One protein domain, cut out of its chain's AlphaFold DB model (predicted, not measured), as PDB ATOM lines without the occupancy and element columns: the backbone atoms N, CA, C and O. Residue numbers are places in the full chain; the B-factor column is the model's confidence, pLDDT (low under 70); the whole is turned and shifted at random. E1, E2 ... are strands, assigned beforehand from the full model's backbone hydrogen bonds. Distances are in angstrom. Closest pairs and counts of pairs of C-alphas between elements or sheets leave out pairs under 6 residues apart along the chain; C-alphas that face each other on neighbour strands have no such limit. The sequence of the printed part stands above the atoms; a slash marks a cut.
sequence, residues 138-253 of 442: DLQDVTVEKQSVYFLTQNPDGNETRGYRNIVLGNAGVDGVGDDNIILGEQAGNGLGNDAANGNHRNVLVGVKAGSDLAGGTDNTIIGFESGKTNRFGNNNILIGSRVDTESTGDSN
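This is residues 138 to 253 of the 442 residues of an uncharacterized protein of Tenacibaculum sp. MAR_2009_124 (UniProt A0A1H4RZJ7). With little regular structure, the chain winds in stacked turns, a solenoid: E2 to E7 stand side by side as a sheet along one side, long links close the turns, and E1 pairs with E2 at one end. Its 116 printed residues hold no named helix and, in chain and sheet order, strands E1 to E7, mixed; it is all strand, with 23 residues in named elements, compact, radius of gyration of the C-alphas 12.9 A, spans 44 by 26 by 18 A.

Start at inner strand E4, residues 182 to 184, parallel to E5, residues 204 to 206; N 184 and O 205 are 2.8 A apart, within hydrogen-bond range. Edge strand E1, residues 142 to 145, forms an antiparallel hairpin with E2, residues 148 to 151; N 143 and O 150 are 2.8 A apart.

Find C-alpha 142 at (40.594, 29.151, -6.959); E1 runs 10.0 A, E2 10.1 A. E3 is residues 167 to 169, E6 221 to 223, and E7 238 to 240, ending at (38.437, 37.170, 19.657).

The printed part has no cut; 34 residues, among them 138 to 148, have pLDDT under 70.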
ATOM      1  N   ASP A 138      42.517  29.923 -15.074       51.50
ATOM      2  CA  ASP A 138      43.627  30.885 -15.183       51.50
ATOM      3  C   ASP A 138      44.028  31.521 -13.830       51.50
ATOM      4  O   ASP A 138      45.122  32.058 -13.677       51.50
ATOM      5  N   LEU A 139      43.167  31.431 -12.817       56.22
ATOM      6  CA  LEU A 139      43.433  31.690 -11.401       56.22
ATOM      7  C   LEU A 139      43.695  30.340 -10.709       56.22
ATOM      8  O   LEU A 139      42.808  29.763 -10.082       56.22
ATOM      9  N   GLN A 140      44.926  29.834 -10.845       55.78
ATOM     10  CA  GLN A 140      45.373  28.494 -10.408       55.78
ATOM     11  C   GLN A 140      44.994  28.104  -8.963       55.78
ATOM     12  O   GLN A 140      44.900  26.917  -8.667       55.78
ATOM     13  N   ASP A 141      44.733  29.086  -8.100       59.34
ATOM     14  CA  ASP A 141      44.470  28.909  -6.671       59.34
ATOM     15  C   ASP A 141      42.974  28.977  -6.300       59.34
ATOM     16  O   ASP A 141      42.654  29.055  -5.116       59.34
ATOM     17  N   VAL A 142      42.035  29.005  -7.262       66.81
ATOM     18  CA  VAL A 142      40.594  29.151  -6.959       66.81
ATOM     19  C   VAL A 142      39.752  27.989  -7.471       66.81
ATOM     20  O   VAL A 142      39.534  27.823  -8.671       66.81
ATOM     21  N   THR A 143      39.186  27.235  -6.532       68.62
ATOM     22  CA  THR A 143      38.314  26.085  -6.776       68.62
ATOM     23  C   THR A 143      36.895  26.401  -6.304       68.62
ATOM     24  O   THR A 143      36.680  26.823  -5.169       68.62
ATOM     25  N   VAL A 144      35.900  26.172  -7.166       67.38
ATOM     26  CA  VAL A 144      34.474  26.251  -6.810       67.38
ATOM     27  C   VAL A 144      33.882  24.845  -6.880       67.38
ATOM     28  O   VAL A 144      33.865  24.225  -7.940       67.38
ATOM     29  N   GLU A 145      33.395  24.331  -5.751       65.44
ATOM     30  CA  GLU A 145      32.809  22.988  -5.629       65.44
ATOM     31  C   GLU A 145      31.586  23.053  -4.705       65.44
ATOM     32  O   GLU A 145      31.622  23.774  -3.713       65.44
ATOM     33  N   LYS A 146      30.500  22.319  -5.002       61.62
ATOM     34  CA  LYS A 146      29.333  22.159  -4.099       61.62
ATOM     35  C   LYS A 146      28.823  23.481  -3.475       61.62
ATOM     36  O   LYS A 146      28.471  23.529  -2.304       61.62
ATOM     37  N   GLN A 147      28.756  24.564  -4.259       66.94
ATOM     38  CA  GLN A 147      28.336  25.915  -3.815       66.94
ATOM     39  C   GLN A 147      29.288  26.627  -2.830       66.94
ATOM     40  O   GLN A 147      28.894  27.611  -2.204       66.94
ATOM     41  N   SER A 148      30.524  26.157  -2.699       69.06
ATOM     42  CA  SER A 148      31.574  26.739  -1.859       69.06
ATOM     43  C   SER A 148      32.672  27.360  -2.729       69.06
ATOM     44  O   SER A 148      32.957  26.865  -3.824       69.06
ATOM     45  N   VAL A 149      33.292  28.439  -2.245       75.19
ATOM     46  CA  VAL A 149      34.412  29.117  -2.918       75.19
ATOM     47  C   VAL A 149      35.681  28.919  -2.094       75.19
ATOM     48  O   VAL A 149      35.749  29.337  -0.936       75.19
ATOM     49  N   TYR A 150      36.686  28.295  -2.703       72.75
ATOM     50  CA  TYR A 150      37.966  27.974  -2.084       72.75
ATOM     51  C   TYR A 150      39.090  28.698  -2.823       72.75
ATOM     52  O   TYR A 150      39.312  28.439  -3.999       72.75
ATOM     53  N   PHE A 151      39.814  29.575  -2.136       70.56
ATOM     54  CA  PHE A 151      41.043  30.207  -2.612       70.56
ATOM     55  C   PHE A 151      42.232  29.568  -1.864       70.56
ATOM     56  O   PHE A 151      42.592  30.016  -0.771       70.56
ATOM     57  N   LEU A 152      42.786  28.476  -2.394       65.75
ATOM     58  CA  LEU A 152      43.752  27.597  -1.724       65.75
ATOM     59  C   LEU A 152      45.071  27.527  -2.501       65.75
ATOM     60  O   LEU A 152      45.069  27.457  -3.720       65.75
ATOM     61  N   THR A 153      46.197  27.447  -1.787       50.00
ATOM     62  CA  THR A 153      47.540  27.283  -2.384       50.00
ATOM     63  C   THR A 153      47.895  25.827  -2.719       50.00
ATOM     64  O   THR A 153      48.970  25.557  -3.249       50.00
ATOM     65  N   GLN A 154      47.042  24.868  -2.347       54.22
ATOM     66  CA  GLN A 154      47.151  23.456  -2.719       54.22
ATOM     67  C   GLN A 154      45.780  22.960  -3.166       54.22
ATOM     68  O   GLN A 154      44.782  23.133  -2.463       54.22
ATOM     69  N   ASN A 155      45.741  22.369  -4.358       51.06
ATOM     70  CA  ASN A 155      44.526  21.798  -4.910       51.06
ATOM     71  C   ASN A 155      44.248  20.469  -4.180       51.06
ATOM     72  O   ASN A 155      45.149  19.632  -4.130       51.06
ATOM     73  N   PRO A 156      43.059  20.270  -3.594       53.59
ATOM     74  CA  PRO A 156      42.686  19.008  -2.957       53.59
ATOM     75  C   PRO A 156      42.647  17.857  -3.968       53.59
ATOM     76  O   PRO A 156      42.251  18.039  -5.125       53.59
ATOM     77  N   ASP A 157      42.993  16.658  -3.513       54.75
ATOM     78  CA  ASP A 157      42.822  15.444  -4.302       54.75
ATOM     79  C   ASP A 157      41.315  15.163  -4.482       54.75
ATOM     80  O   ASP A 157      40.507  15.377  -3.584       54.75
ATOM     81  N   GLY A 158      40.887  14.721  -5.669       50.56
ATOM     82  CA  GLY A 158      39.472  14.696  -6.092       50.56
ATOM     83  C   GLY A 158      38.505  13.757  -5.343       50.56
ATOM     84  O   GLY A 158      37.438  13.468  -5.878       50.56
ATOM     85  N   ASN A 159      38.853  13.272  -4.147       53.44
ATOM     86  CA  ASN A 159      38.058  12.358  -3.318       53.44
ATOM     87  C   ASN A 159      37.521  12.994  -2.017       53.44
ATOM     88  O   ASN A 159      37.010  12.276  -1.157       53.44
ATOM     89  N   GLU A 160      37.597  14.317  -1.862       58.97
ATOM     90  CA  GLU A 160      37.229  14.974  -0.604       58.97
ATOM     91  C   GLU A 160      35.711  15.140  -0.392       58.97
ATOM     92  O   GLU A 160      34.953  15.646  -1.234       58.97
ATOM     93  N   THR A 161      35.244  14.758   0.800       56.66
ATOM     94  CA  THR A 161      33.849  14.956   1.215       56.66
ATOM     95  C   THR A 161      33.720  16.344   1.830       56.66
ATOM     96  O   THR A 161      33.966  16.528   3.012       56.66
ATOM     97  N   ARG A 162      33.371  17.347   1.024       70.69
ATOM     98  CA  ARG A 162      33.160  18.728   1.495       70.69
ATOM     99  C   ARG A 162      31.690  19.079   1.673       70.69
ATOM    100  O   ARG A 162      30.861  18.679   0.853       70.69
ATOM    101  N   GLY A 163      31.413  19.863   2.709       69.88
ATOM    102  CA  GLY A 163      30.137  20.515   2.954       69.88
ATOM    103  C   GLY A 163      29.870  21.700   2.020       69.88
ATOM    104  O   GLY A 163      30.756  22.210   1.322       69.88
ATOM    105  N   TYR A 164      28.619  22.135   2.012       76.00
ATOM    106  CA  TYR A 164      28.091  23.193   1.155       76.00
ATOM    107  C   TYR A 164      28.226  24.579   1.807       76.00
ATOM    108  O   TYR A 164      28.225  24.704   3.030       76.00
ATOM    109  N   ARG A 165      28.238  25.637   0.980       81.25
ATOM    110  CA  ARG A 165      28.135  27.053   1.407       81.25
ATOM    111  C   ARG A 165      29.304  27.539   2.280       81.25
ATOM    112  O   ARG A 165      29.116  28.340   3.191       81.25
ATOM    113  N   ASN A 166      30.518  27.081   1.981       83.12
ATOM    114  CA  ASN A 166      31.741  27.495   2.667       83.12
ATOM    115  C   ASN A 166      32.496  28.603   1.909       83.12
ATOM    116  O   ASN A 166      32.506  28.631   0.674       83.12
ATOM    117  N   ILE A 167      33.197  29.469   2.648       87.69
ATOM    118  CA  ILE A 167      34.207  30.402   2.120       87.69
ATOM    119  C   ILE A 167      35.545  30.053   2.762       87.69
ATOM    120  O   ILE A 167      35.688  30.181   3.977       87.69
ATOM    121  N   VAL A 168      36.531  29.653   1.961       84.12
ATOM    122  CA  VAL A 168      37.876  29.336   2.462       84.12
ATOM    123  C   VAL A 168      38.933  30.131   1.704       84.12
ATOM    124  O   VAL A 168      38.934  30.139   0.476       84.12
ATOM    125  N   LEU A 169      39.844  30.782   2.427       86.00
ATOM    126  CA  LEU A 169      40.960  31.549   1.871       86.00
ATOM    127  C   LEU A 169      42.254  31.285   2.650       86.00
ATOM    128  O   LEU A 169      42.317  31.506   3.861       86.00
ATOM    129  N   GLY A 170      43.312  30.914   1.932       76.25
ATOM    130  CA  GLY A 170      44.644  30.650   2.480       76.25
ATOM    131  C   GLY A 170      45.002  29.165   2.477       76.25
ATOM    132  O   GLY A 170      44.236  28.323   2.019       76.25
ATOM    133  N   ASN A 171      46.190  28.831   2.984       70.38
ATOM    134  CA  ASN A 171      46.640  27.443   3.108       70.38
ATOM    135  C   ASN A 171      45.978  26.764   4.318       70.38
ATOM    136  O   ASN A 171      46.614  26.537   5.349       70.38
ATOM    137  N   ALA A 172      44.673  26.542   4.232       64.19
ATOM    138  CA  ALA A 172      43.915  25.804   5.225       64.19
ATOM    139  C   ALA A 172      43.874  24.322   4.813       64.19
ATOM    140  O   ALA A 172      43.599  24.008   3.656       64.19
ATOM    141  N   GLY A 173      44.165  23.415   5.749       60.94
ATOM    142  CA  GLY A 173      44.011  21.974   5.528       60.94
ATOM    143  C   GLY A 173      42.534  21.624   5.635       60.94
ATOM    144  O   GLY A 173      42.076  21.278   6.715       60.94
ATOM    145  N   VAL A 174      41.781  21.852   4.558       60.91
ATOM    146  CA  VAL A 174      40.312  21.765   4.530       60.91
ATOM    147  C   VAL A 174      39.829  20.489   3.852       60.91
ATOM    148  O   VAL A 174      39.082  20.521   2.866       60.91
ATOM    149  N   ASP A 175      40.248  19.366   4.415       63.03
ATOM    150  CA  ASP A 175      39.635  18.069   4.148       63.03
ATOM    151  C   ASP A 175      38.463  17.922   5.125       63.03
ATOM    152  O   ASP A 175      38.606  18.211   6.310       63.03
ATOM    153  N   GLY A 176      37.272  17.575   4.624       65.75
ATOM    154  CA  GLY A 176      36.085  17.323   5.458       65.75
ATOM    155  C   GLY A 176      35.432  18.517   6.178       65.75
ATOM    156  O   GLY A 176      34.721  18.329   7.165       65.75
ATOM    157  N   VAL A 177      35.595  19.749   5.681       75.44
ATOM    158  CA  VAL A 177      34.874  20.920   6.229       75.44
ATOM    159  C   VAL A 177      33.366  20.706   6.093       75.44
ATOM    160  O   VAL A 177      32.877  20.501   4.983       75.44
ATOM    161  N   GLY A 178      32.628  20.770   7.206       78.50
ATOM    162  CA  GLY A 178      31.165  20.722   7.198       78.50
ATOM    163  C   GLY A 178      30.543  21.933   6.487       78.50
ATOM    164  O   GLY A 178      31.225  22.752   5.886       78.50
ATOM    165  N   ASP A 179      29.223  22.056   6.522       82.88
ATOM    166  CA  ASP A 179      28.498  23.178   5.908       82.88
ATOM    167  C   ASP A 179      28.658  24.541   6.624       82.88
ATOM    168  O   ASP A 179      28.811  24.605   7.846       82.88
ATOM    169  N   ASP A 180      28.475  25.632   5.870       87.75
ATOM    170  CA  ASP A 180      28.257  27.006   6.367       87.75
ATOM    171  C   ASP A 180      29.425  27.644   7.151       87.75
ATOM    172  O   ASP A 180      29.209  28.394   8.102       87.75
ATOM    173  N   ASN A 181      30.674  27.372   6.777       88.81
ATOM    174  CA  ASN A 181      31.867  27.899   7.446       88.81
ATOM    175  C   ASN A 181      32.548  29.047   6.676       88.81
ATOM    176  O   ASN A 181      32.580  29.076   5.444       88.81
ATOM    177  N   ILE A 182      33.181  29.960   7.416       93.00
ATOM    178  CA  ILE A 182      34.108  30.977   6.896       93.00
ATOM    179  C   ILE A 182      35.487  30.703   7.495       93.00
ATOM    180  O   ILE A 182      35.650  30.818   8.704       93.00
ATOM    181  N   ILE A 183      36.479  30.358   6.674       90.81
ATOM    182  CA  ILE A 183      37.828  29.974   7.116       90.81
ATOM    183  C   ILE A 183      38.864  30.814   6.371       90.81
ATOM    184  O   ILE A 183      39.079  30.632   5.178       90.81
ATOM    185  N   LEU A 184      39.520  31.743   7.062       92.12
ATOM    186  CA  LEU A 184      40.460  32.691   6.466       92.12
ATOM    187  C   LEU A 184      41.792  32.671   7.228       92.12
ATOM    188  O   LEU A 184      41.858  33.109   8.375       92.12
ATOM    189  N   GLY A 185      42.871  32.232   6.585       89.50
ATOM    190  CA  GLY A 185      44.225  32.262   7.144       89.50
ATOM    191  C   GLY A 185      45.003  30.961   6.959       89.50
ATOM    192  O   GLY A 185      44.441  29.888   6.757       89.50
ATOM    193  N   GLU A 186      46.329  31.057   7.045       88.19
ATOM    194  CA  GLU A 186      47.210  29.887   7.013       88.19
ATOM    195  C   GLU A 186      46.905  28.954   8.196       88.19
ATOM    196  O   GLU A 186      46.911  29.385   9.351       88.19
ATOM    197  N   GLN A 187      46.646  27.675   7.908       88.38
ATOM    198  CA  GLN A 187      46.327  26.620   8.877       88.38
ATOM    199  C   GLN A 187      45.098  26.896   9.764       88.38
ATOM    200  O   GLN A 187      44.919  26.235  10.789       88.38
ATOM    201  N   ALA A 188      44.238  27.849   9.392       90.75
ATOM    202  CA  ALA A 188      42.949  28.025  10.052       90.75
ATOM    203  C   ALA A 188      42.081  26.775   9.826       90.75
ATOM    204  O   ALA A 188      42.000  26.282   8.704       90.75
ATOM    205  N   GLY A 189      41.470  26.238  10.887       87.69
ATOM    206  CA  GLY A 189      40.597  25.060  10.793       87.69
ATOM    207  C   GLY A 189      41.268  23.770  10.301       87.69
ATOM    208  O   GLY A 189      40.578  22.892   9.800       87.69
ATOM    209  N   ASN A 190      42.594  23.631  10.430       85.69
ATOM    210  CA  ASN A 190      43.326  22.430   9.991       85.69
ATOM    211  C   ASN A 190      42.821  21.127  10.653       85.69
ATOM    212  O   ASN A 190      42.919  20.050  10.075       85.69
ATOM    213  N   GLY A 191      42.267  21.232  11.859       79.75
ATOM    214  CA  GLY A 191      41.772  20.110  12.646       79.75
ATOM    215  C   GLY A 191      40.377  19.619  12.275       79.75
ATOM    216  O   GLY A 191      39.990  18.585  12.815       79.75
ATOM    217  N   LEU A 192      39.639  20.302  11.381       78.94
ATOM    218  CA  LEU A 192      38.205  20.058  11.123       78.94
ATOM    219  C   LEU A 192      37.884  18.635  10.614       78.94
ATOM    220  O   LEU A 192      36.727  18.216  10.679       78.94
ATOM    221  N   GLY A 193      38.910  17.870  10.228       65.88
ATOM    222  CA  GLY A 193      38.877  16.418  10.044       65.88
ATOM    223  C   GLY A 193      38.181  15.966   8.762       65.88
ATOM    224  O   GLY A 193      37.292  16.632   8.266       65.88
ATOM    225  N   ASN A 194      38.532  14.782   8.262       60.50
ATOM    226  CA  ASN A 194      38.296  14.368   6.868       60.50
ATOM    227  C   ASN A 194      36.877  13.841   6.543       60.50
ATOM    228  O   ASN A 194      36.702  13.127   5.557       60.50
ATOM    229  N   ASP A 195      35.865  14.126   7.362       57.91
ATOM    230  CA  ASP A 195      34.506  13.603   7.162       57.91
ATOM    231  C   ASP A 195      33.468  14.732   7.266       57.91
ATOM    232  O   ASP A 195      33.303  15.358   8.311       57.91
ATOM    233  N   ALA A 196      32.734  14.989   6.176       54.38
ATOM    234  CA  ALA A 196      31.677  16.005   6.139       54.38
ATOM    235  C   ALA A 196      30.562  15.760   7.171       54.38
ATOM    236  O   ALA A 196      29.809  16.685   7.484       54.38
ATOM    237  N   ALA A 197      30.441  14.537   7.704       54.25
ATOM    238  CA  ALA A 197      29.502  14.196   8.765       54.25
ATOM    239  C   ALA A 197      29.976  14.606  10.176       54.25
ATOM    240  O   ALA A 197      29.214  14.454  11.130       54.25
ATOM    241  N   ASN A 198      31.186  15.162  10.331       59.66
ATOM    242  CA  ASN A 198      31.803  15.474  11.632       59.66
ATOM    243  C   ASN A 198      31.112  16.584  12.443       59.66
ATOM    244  O   ASN A 198      31.567  16.923  13.535       59.66
ATOM    245  N   GLY A 199      30.014  17.163  11.950       68.25
ATOM    246  CA  GLY A 199      29.264  18.163  12.703       68.25
ATOM    247  C   GLY A 199      30.011  19.489  12.855       68.25
ATOM    248  O   GLY A 199      29.749  20.218  13.798       68.25
ATOM    249  N   ASN A 200      30.944  19.812  11.959       80.94
ATOM    250  CA  ASN A 200      31.715  21.056  11.985       80.94
ATOM    251  C   ASN A 200      31.043  22.130  11.124       80.94
ATOM    252  O   ASN A 200      31.473  22.420  10.005       80.94
ATOM    253  N   HIS A 201      29.944  22.678  11.636       85.81
ATOM    254  CA  HIS A 201      29.077  23.600  10.905       85.81
ATOM    255  C   HIS A 201      29.053  24.996  11.516       85.81
ATOM    256  O   HIS A 201      29.129  25.140  12.738       85.81
ATOM    257  N   ARG A 202      28.807  26.008  10.675       91.56
ATOM    258  CA  ARG A 202      28.506  27.382  11.117       91.56
ATOM    259  C   ARG A 202      29.632  28.019  11.940       91.56
ATOM    260  O   ARG A 202      29.371  28.743  12.897       91.56
ATOM    261  N   ASN A 203      30.888  27.753  11.584       93.12
ATOM    262  CA  ASN A 203      32.045  28.350  12.248       93.12
ATOM    263  C   ASN A 203      32.636  29.515  11.438       93.12
ATOM    264  O   ASN A 203      32.734  29.464  10.212       93.12
ATOM    265  N   VAL A 204      33.103  30.549  12.139       96.44
ATOM    266  CA  VAL A 204      33.882  31.661  11.579       96.44
ATOM    267  C   VAL A 204      35.287  31.593  12.160       96.44
ATOM    268  O   VAL A 204      35.472  31.890  13.332       96.44
ATOM    269  N   LEU A 205      36.272  31.203  11.355       95.00
ATOM    270  CA  LEU A 205      37.674  31.037  11.732       95.00
ATOM    271  C   LEU A 205      38.527  32.027  10.935       95.00
ATOM    272  O   LEU A 205      38.697  31.871   9.729       95.00
ATOM    273  N   VAL A 206      39.063  33.060  11.582       96.38
ATOM    274  CA  VAL A 206      39.815  34.125  10.897       96.38
ATOM    275  C   VAL A 206      41.135  34.390  11.608       96.38
ATOM    276  O   VAL A 206      41.155  34.917  12.713       96.38
ATOM    277  N   GLY A 207      42.254  34.084  10.960       95.31
ATOM    278  CA  GLY A 207      43.606  34.290  11.476       95.31
ATOM    279  C   GLY A 207      44.501  33.072  11.267       95.31
ATOM    280  O   GLY A 207      44.031  31.950  11.106       95.31
ATOM    281  N   VAL A 208      45.819  33.284  11.286       94.12
ATOM    282  CA  VAL A 208      46.790  32.182  11.185       94.12
ATOM    283  C   VAL A 208      46.594  31.230  12.365       94.12
ATOM    284  O   VAL A 208      46.638  31.671  13.517       94.12
ATOM    285  N   LYS A 209      46.383  29.940  12.074       93.19
ATOM    286  CA  LYS A 209      46.104  28.870  13.047       93.19
ATOM    287  C   LYS A 209      44.879  29.120  13.942       93.19
ATOM    288  O   LYS A 209      44.806  28.576  15.044       93.19
ATOM    289  N   ALA A 210      43.924  29.944  13.506       95.00
ATOM    290  CA  ALA A 210      42.655  30.098  14.214       95.00
ATOM    291  C   ALA A 210      41.886  28.765  14.195       95.00
ATOM    292  O   ALA A 210      41.656  28.199  13.125       95.00
ATOM    293  N   GLY A 211      41.525  28.243  15.370       92.56
ATOM    294  CA  GLY A 211      40.823  26.964  15.500       92.56
ATOM    295  C   GLY A 211      41.581  25.775  14.905       92.56
ATOM    296  O   GLY A 211      40.949  24.867  14.373       92.56
ATOM    297  N   SER A 212      42.924  25.784  14.902       91.31
ATOM    298  CA  SER A 212      43.692  24.755  14.184       91.31
ATOM    299  C   SER A 212      43.498  23.341  14.722       91.31
ATOM    300  O   SER A 212      43.670  22.414  13.942       91.31
ATOM    301  N   ASP A 213      43.123  23.162  15.993       89.81
ATOM    302  CA  ASP A 213      42.884  21.834  16.571       89.81
ATOM    303  C   ASP A 213      41.380  21.550  16.765       89.81
ATOM    304  O   ASP A 213      41.024  20.574  17.428       89.81
ATOM    305  N   LEU A 214      40.492  22.375  16.190       88.00
ATOM    306  CA  LEU A 214      39.040  22.178  16.227       88.00
ATOM    307  C   LEU A 214      38.678  20.929  15.412       88.00
ATOM    308  O   LEU A 214      38.676  20.985  14.191       88.00
ATOM    309  N   ALA A 215      38.403  19.809  16.086       85.00
ATOM    310  CA  ALA A 215      38.093  18.512  15.468       85.00
ATOM    311  C   ALA A 215      36.596  18.174  15.462       85.00
ATOM    312  O   ALA A 215      36.155  17.265  14.764       85.00
ATOM    313  N   GLY A 216      35.821  18.906  16.250       81.19
ATOM    314  CA  GLY A 216      34.371  18.882  16.348       81.19
ATOM    315  C   GLY A 216      33.911  20.233  16.901       81.19
ATOM    316  O   GLY A 216      34.679  20.913  17.578       81.19
ATOM    317  N   GLY A 217      32.665  20.626  16.662       85.50
ATOM    318  CA  GLY A 217      32.120  21.856  17.233       85.50
ATOM    319  C   GLY A 217      31.430  22.739  16.204       85.50
ATOM    320  O   GLY A 217      31.909  22.971  15.093       85.50
ATOM    321  N   THR A 218      30.280  23.253  16.610       90.44
ATOM    322  CA  THR A 218      29.408  24.098  15.800       90.44
ATOM    323  C   THR A 218      29.294  25.493  16.375       90.44
ATOM    324  O   THR A 218      29.457  25.703  17.581       90.44
ATOM    325  N   ASP A 219      28.947  26.440  15.504       94.31
ATOM    326  CA  ASP A 219      28.494  27.768  15.912       94.31
ATOM    327  C   ASP A 219      29.572  28.587  16.659       94.31
ATOM    328  O   ASP A 219      29.266  29.418  17.514       94.31
ATOM    329  N   ASN A 220      30.858  28.369  16.357       95.69
ATOM    330  CA  ASN A 220      31.955  29.125  16.964       95.69
ATOM    331  C   ASN A 220      32.365  30.342  16.117       95.69
ATOM    332  O   ASN A 220      32.501  30.267  14.900       95.69
ATOM    333  N   THR A 221      32.663  31.461  16.775       97.94
ATOM    334  CA  THR A 221      33.328  32.634  16.189       97.94
ATOM    335  C   THR A 221      34.726  32.757  16.780       97.94
ATOM    336  O   THR A 221      34.869  33.095  17.950       97.94
ATOM    337  N   ILE A 222      35.756  32.485  15.986       97.62
ATOM    338  CA  ILE A 222      37.164  32.449  16.387       97.62
ATOM    339  C   ILE A 222      37.966  33.385  15.478       97.62
ATOM    340  O   ILE A 222      38.165  33.114  14.295       97.62
ATOM    341  N   ILE A 223      38.435  34.506  16.025       98.38
ATOM    342  CA  ILE A 223      39.098  35.569  15.261       98.38
ATOM    343  C   ILE A 223      40.414  35.968  15.938       98.38
ATOM    344  O   ILE A 223      40.418  36.651  16.959       98.38
ATOM    345  N   GLY A 224      41.540  35.614  15.320       97.75
ATOM    346  CA  GLY A 224      42.882  36.091  15.644       97.75
ATOM    347  C   GLY A 224      43.971  35.020  15.530       97.75
ATOM    348  O   GLY A 224      43.702  33.832  15.372       97.75
ATOM    349  N   PHE A 225      45.235  35.454  15.595       97.25
ATOM    350  CA  PHE A 225      46.408  34.573  15.510       97.25
ATOM    351  C   PHE A 225      46.411  33.542  16.649       97.25
ATOM    352  O   PHE A 225      46.463  33.947  17.813       97.25
ATOM    353  N   GLU A 226      46.399  32.248  16.312       96.19
ATOM    354  CA  GLU A 226      46.343  31.112  17.251       96.19
ATOM    355  C   GLU A 226      45.189  31.202  18.274       96.19
ATOM    356  O   GLU A 226      45.323  30.723  19.398       96.19
ATOM    357  N   SER A 227      44.068  31.848  17.935       97.00
ATOM    358  CA  SER A 227      42.880  31.851  18.802       97.00
ATOM    359  C   SER A 227      42.072  30.570  18.637       97.00
ATOM    360  O   SER A 227      41.982  30.039  17.531       97.00
ATOM    361  N   GLY A 228      41.481  30.072  19.721       95.19
ATOM    362  CA  GLY A 228      40.692  28.845  19.744       95.19
ATOM    363  C   GLY A 228      41.487  27.613  19.334       95.19
ATOM    364  O   GLY A 228      40.889  26.602  18.984       95.19
ATOM    365  N   LYS A 229      42.821  27.703  19.337       91.75
ATOM    366  CA  LYS A 229      43.726  26.676  18.833       91.75
ATOM    367  C   LYS A 229      43.468  25.357  19.536       91.75
ATOM    368  O   LYS A 229      43.378  24.345  18.867       91.75
ATOM    369  N   THR A 230      43.318  25.397  20.857       90.19
ATOM    370  CA  THR A 230      43.164  24.208  21.707       90.19
ATOM    371  C   THR A 230      41.709  23.767  21.896       90.19
ATOM    372  O   THR A 230      41.459  22.706  22.475       90.19
ATOM    373  N   ASN A 231      40.734  24.543  21.411       87.94
ATOM    374  CA  ASN A 231      39.319  24.206  21.521       87.94
ATOM    375  C   ASN A 231      38.955  23.153  20.468       87.94
ATOM    376  O   ASN A 231      38.754  23.472  19.302       87.94
ATOM    377  N   ARG A 232      38.905  21.889  20.886       89.12
ATOM    378  CA  ARG A 232      38.772  20.729  20.007       89.12
ATOM    379  C   ARG A 232      37.328  20.322  19.731       89.12
ATOM    380  O   ARG A 232      37.095  19.767  18.665       89.12
ATOM    381  N   PHE A 233      36.409  20.533  20.679       90.25
ATOM    382  CA  PHE A 233      35.023  20.029  20.611       90.25
ATOM    383  C   PHE A 233      33.947  21.041  21.044       90.25
ATOM    384  O   PHE A 233      32.759  20.709  21.061       90.25
ATOM    385  N   GLY A 234      34.341  22.244  21.466       92.00
ATOM    386  CA  GLY A 234      33.425  23.242  22.005       92.00
ATOM    387  C   GLY A 234      32.449  23.804  20.968       92.00
ATOM    388  O   GLY A 234      32.797  23.980  19.802       92.00
ATOM    389  N   ASN A 235      31.235  24.139  21.408       93.94
ATOM    390  CA  ASN A 235      30.198  24.774  20.586       93.94
ATOM    391  C   ASN A 235      29.876  26.187  21.087       93.94
ATOM    392  O   ASN A 235      30.040  26.476  22.274       93.94
ATOM    393  N   ASN A 236      29.319  27.039  20.224       96.12
ATOM    394  CA  ASN A 236      28.799  28.363  20.598       96.12
ATOM    395  C   ASN A 236      29.827  29.275  21.301       96.12
ATOM    396  O   ASN A 236      29.464  30.069  22.172       96.12
ATOM    397  N   ASN A 237      31.120  29.139  20.997       97.31
ATOM    398  CA  ASN A 237      32.151  29.976  21.607       97.31
ATOM    399  C   ASN A 237      32.424  31.232  20.774       97.31
ATOM    400  O   ASN A 237      32.435  31.189  19.546       97.31
ATOM    401  N   ILE A 238      32.713  32.343  21.446       98.19
ATOM    402  CA  ILE A 238      33.136  33.608  20.842       98.19
ATOM    403  C   ILE A 238      34.535  33.923  21.374       98.19
ATOM    404  O   ILE A 238      34.686  34.388  22.502       98.19
ATOM    405  N   LEU A 239      35.559  33.663  20.565       98.31
ATOM    406  CA  LEU A 239      36.971  33.842  20.886       98.31
ATOM    407  C   LEU A 239      37.569  34.890  19.944       98.31
ATOM    408  O   LEU A 239      37.661  34.674  18.740       98.31
ATOM    409  N   ILE A 240      37.940  36.054  20.470       98.50
ATOM    410  CA  ILE A 240      38.437  37.170  19.657       98.50
ATOM    411  C   ILE A 240      39.719  37.723  20.279       98.50
ATOM    412  O   ILE A 240      39.714  38.222  21.401       98.50
ATOM    413  N   GLY A 241      40.827  37.679  19.547       98.00
ATOM    414  CA  GLY A 241      42.136  38.173  19.977       98.00
ATOM    415  C   GLY A 241      43.274  37.234  19.582       98.00
ATOM    416  O   GLY A 241      43.062  36.194  18.977       98.00
ATOM    417  N   SER A 242      44.518  37.592  19.906       97.38
ATOM    418  CA  SER A 242      45.662  36.704  19.657       97.38
ATOM    419  C   SER A 242      45.867  35.748  20.827       97.38
ATOM    420  O   SER A 242      45.941  36.203  21.968       97.38
ATOM    421  N   ARG A 243      46.008  34.447  20.535       96.81
ATOM    422  CA  ARG A 243      46.253  33.379  21.522       96.81
ATOM    423  C   ARG A 243      45.216  33.375  22.645       96.81
ATOM    424  O   ARG A 243      45.543  33.308  23.828       96.81
ATOM    425  N   VAL A 244      43.960  33.528  22.246       97.00
ATOM    426  CA  VAL A 244      42.799  33.492  23.132       97.00
ATOM    427  C   VAL A 244      42.120  32.142  22.974       97.00
ATOM    428  O   VAL A 244      41.720  31.812  21.862       97.00
ATOM    429  N   ASP A 245      41.960  31.414  24.075       95.56
ATOM    430  CA  ASP A 245      41.350  30.084  24.125       95.56
ATOM    431  C   ASP A 245      40.234  30.017  25.183       95.56
ATOM    432  O   ASP A 245      40.045  30.936  25.994       95.56
ATOM    433  N   THR A 246      39.481  28.918  25.147       94.69
ATOM    434  CA  THR A 246      38.655  28.453  26.265       94.69
ATOM    435  C   THR A 246      39.530  27.874  27.383       94.69
ATOM    436  O   THR A 246      40.727  27.658  27.198       94.69
ATOM    437  N   GLU A 247      38.959  27.623  28.563       90.62
ATOM    438  CA  GLU A 247      39.732  27.045  29.673       90.62
ATOM    439  C   GLU A 247      40.027  25.560  29.451       90.62
ATOM    440  O   GLU A 247      41.097  25.071  29.813       90.62
ATOM    441  N   SER A 248      39.084  24.850  28.831       92.00
ATOM    442  CA  SER A 248      39.206  23.446  28.450       92.00
ATOM    443  C   SER A 248      38.870  23.225  26.976       92.00
ATOM    444  O   SER A 248      38.118  23.979  26.356       92.00
ATOM    445  N   THR A 249      39.386  22.131  26.415       89.25
ATOM    446  CA  THR A 249      39.295  21.796  24.982       89.25
ATOM    447  C   THR A 249      37.880  21.466  24.479       89.25
ATOM    448  O   THR A 249      37.686  21.312  23.278       89.25
ATOM    449  N   GLY A 250      36.894  21.313  25.366       89.00
ATOM    450  CA  GLY A 250      35.494  21.021  25.020       89.00
ATOM    451  C   GLY A 250      34.498  22.036  25.574       89.00
ATOM    452  O   GLY A 250      33.290  21.798  25.528       89.00
ATOM    453  N   ASP A 251      34.984  23.145  26.133       94.81
ATOM    454  CA  ASP A 251      34.100  24.152  26.704       94.81
ATOM    455  C   ASP A 251      33.212  24.758  25.623       94.81
ATOM    456  O   ASP A 251      33.652  25.087  24.523       94.81
ATOM    457  N   SER A 252      31.937  24.904  25.959       95.81
ATOM    458  CA  SER A 252      30.938  25.508  25.088       95.81
ATOM    459  C   SER A 252      30.376  26.772  25.722       95.81
ATOM    460  O   SER A 252      30.386  26.922  26.948       95.81
ATOM    461  N   ASN A 253      29.820  27.646  24.886       97.19
ATOM    462  CA  ASN A 253      29.164  28.886  25.288       97.19
ATOM    463  C   ASN A 253      30.102  29.895  25.972       97.19
ATOM    464  O   ASN A 253      29.650  30.709  26.777       97.19
TER     465      ASN A 253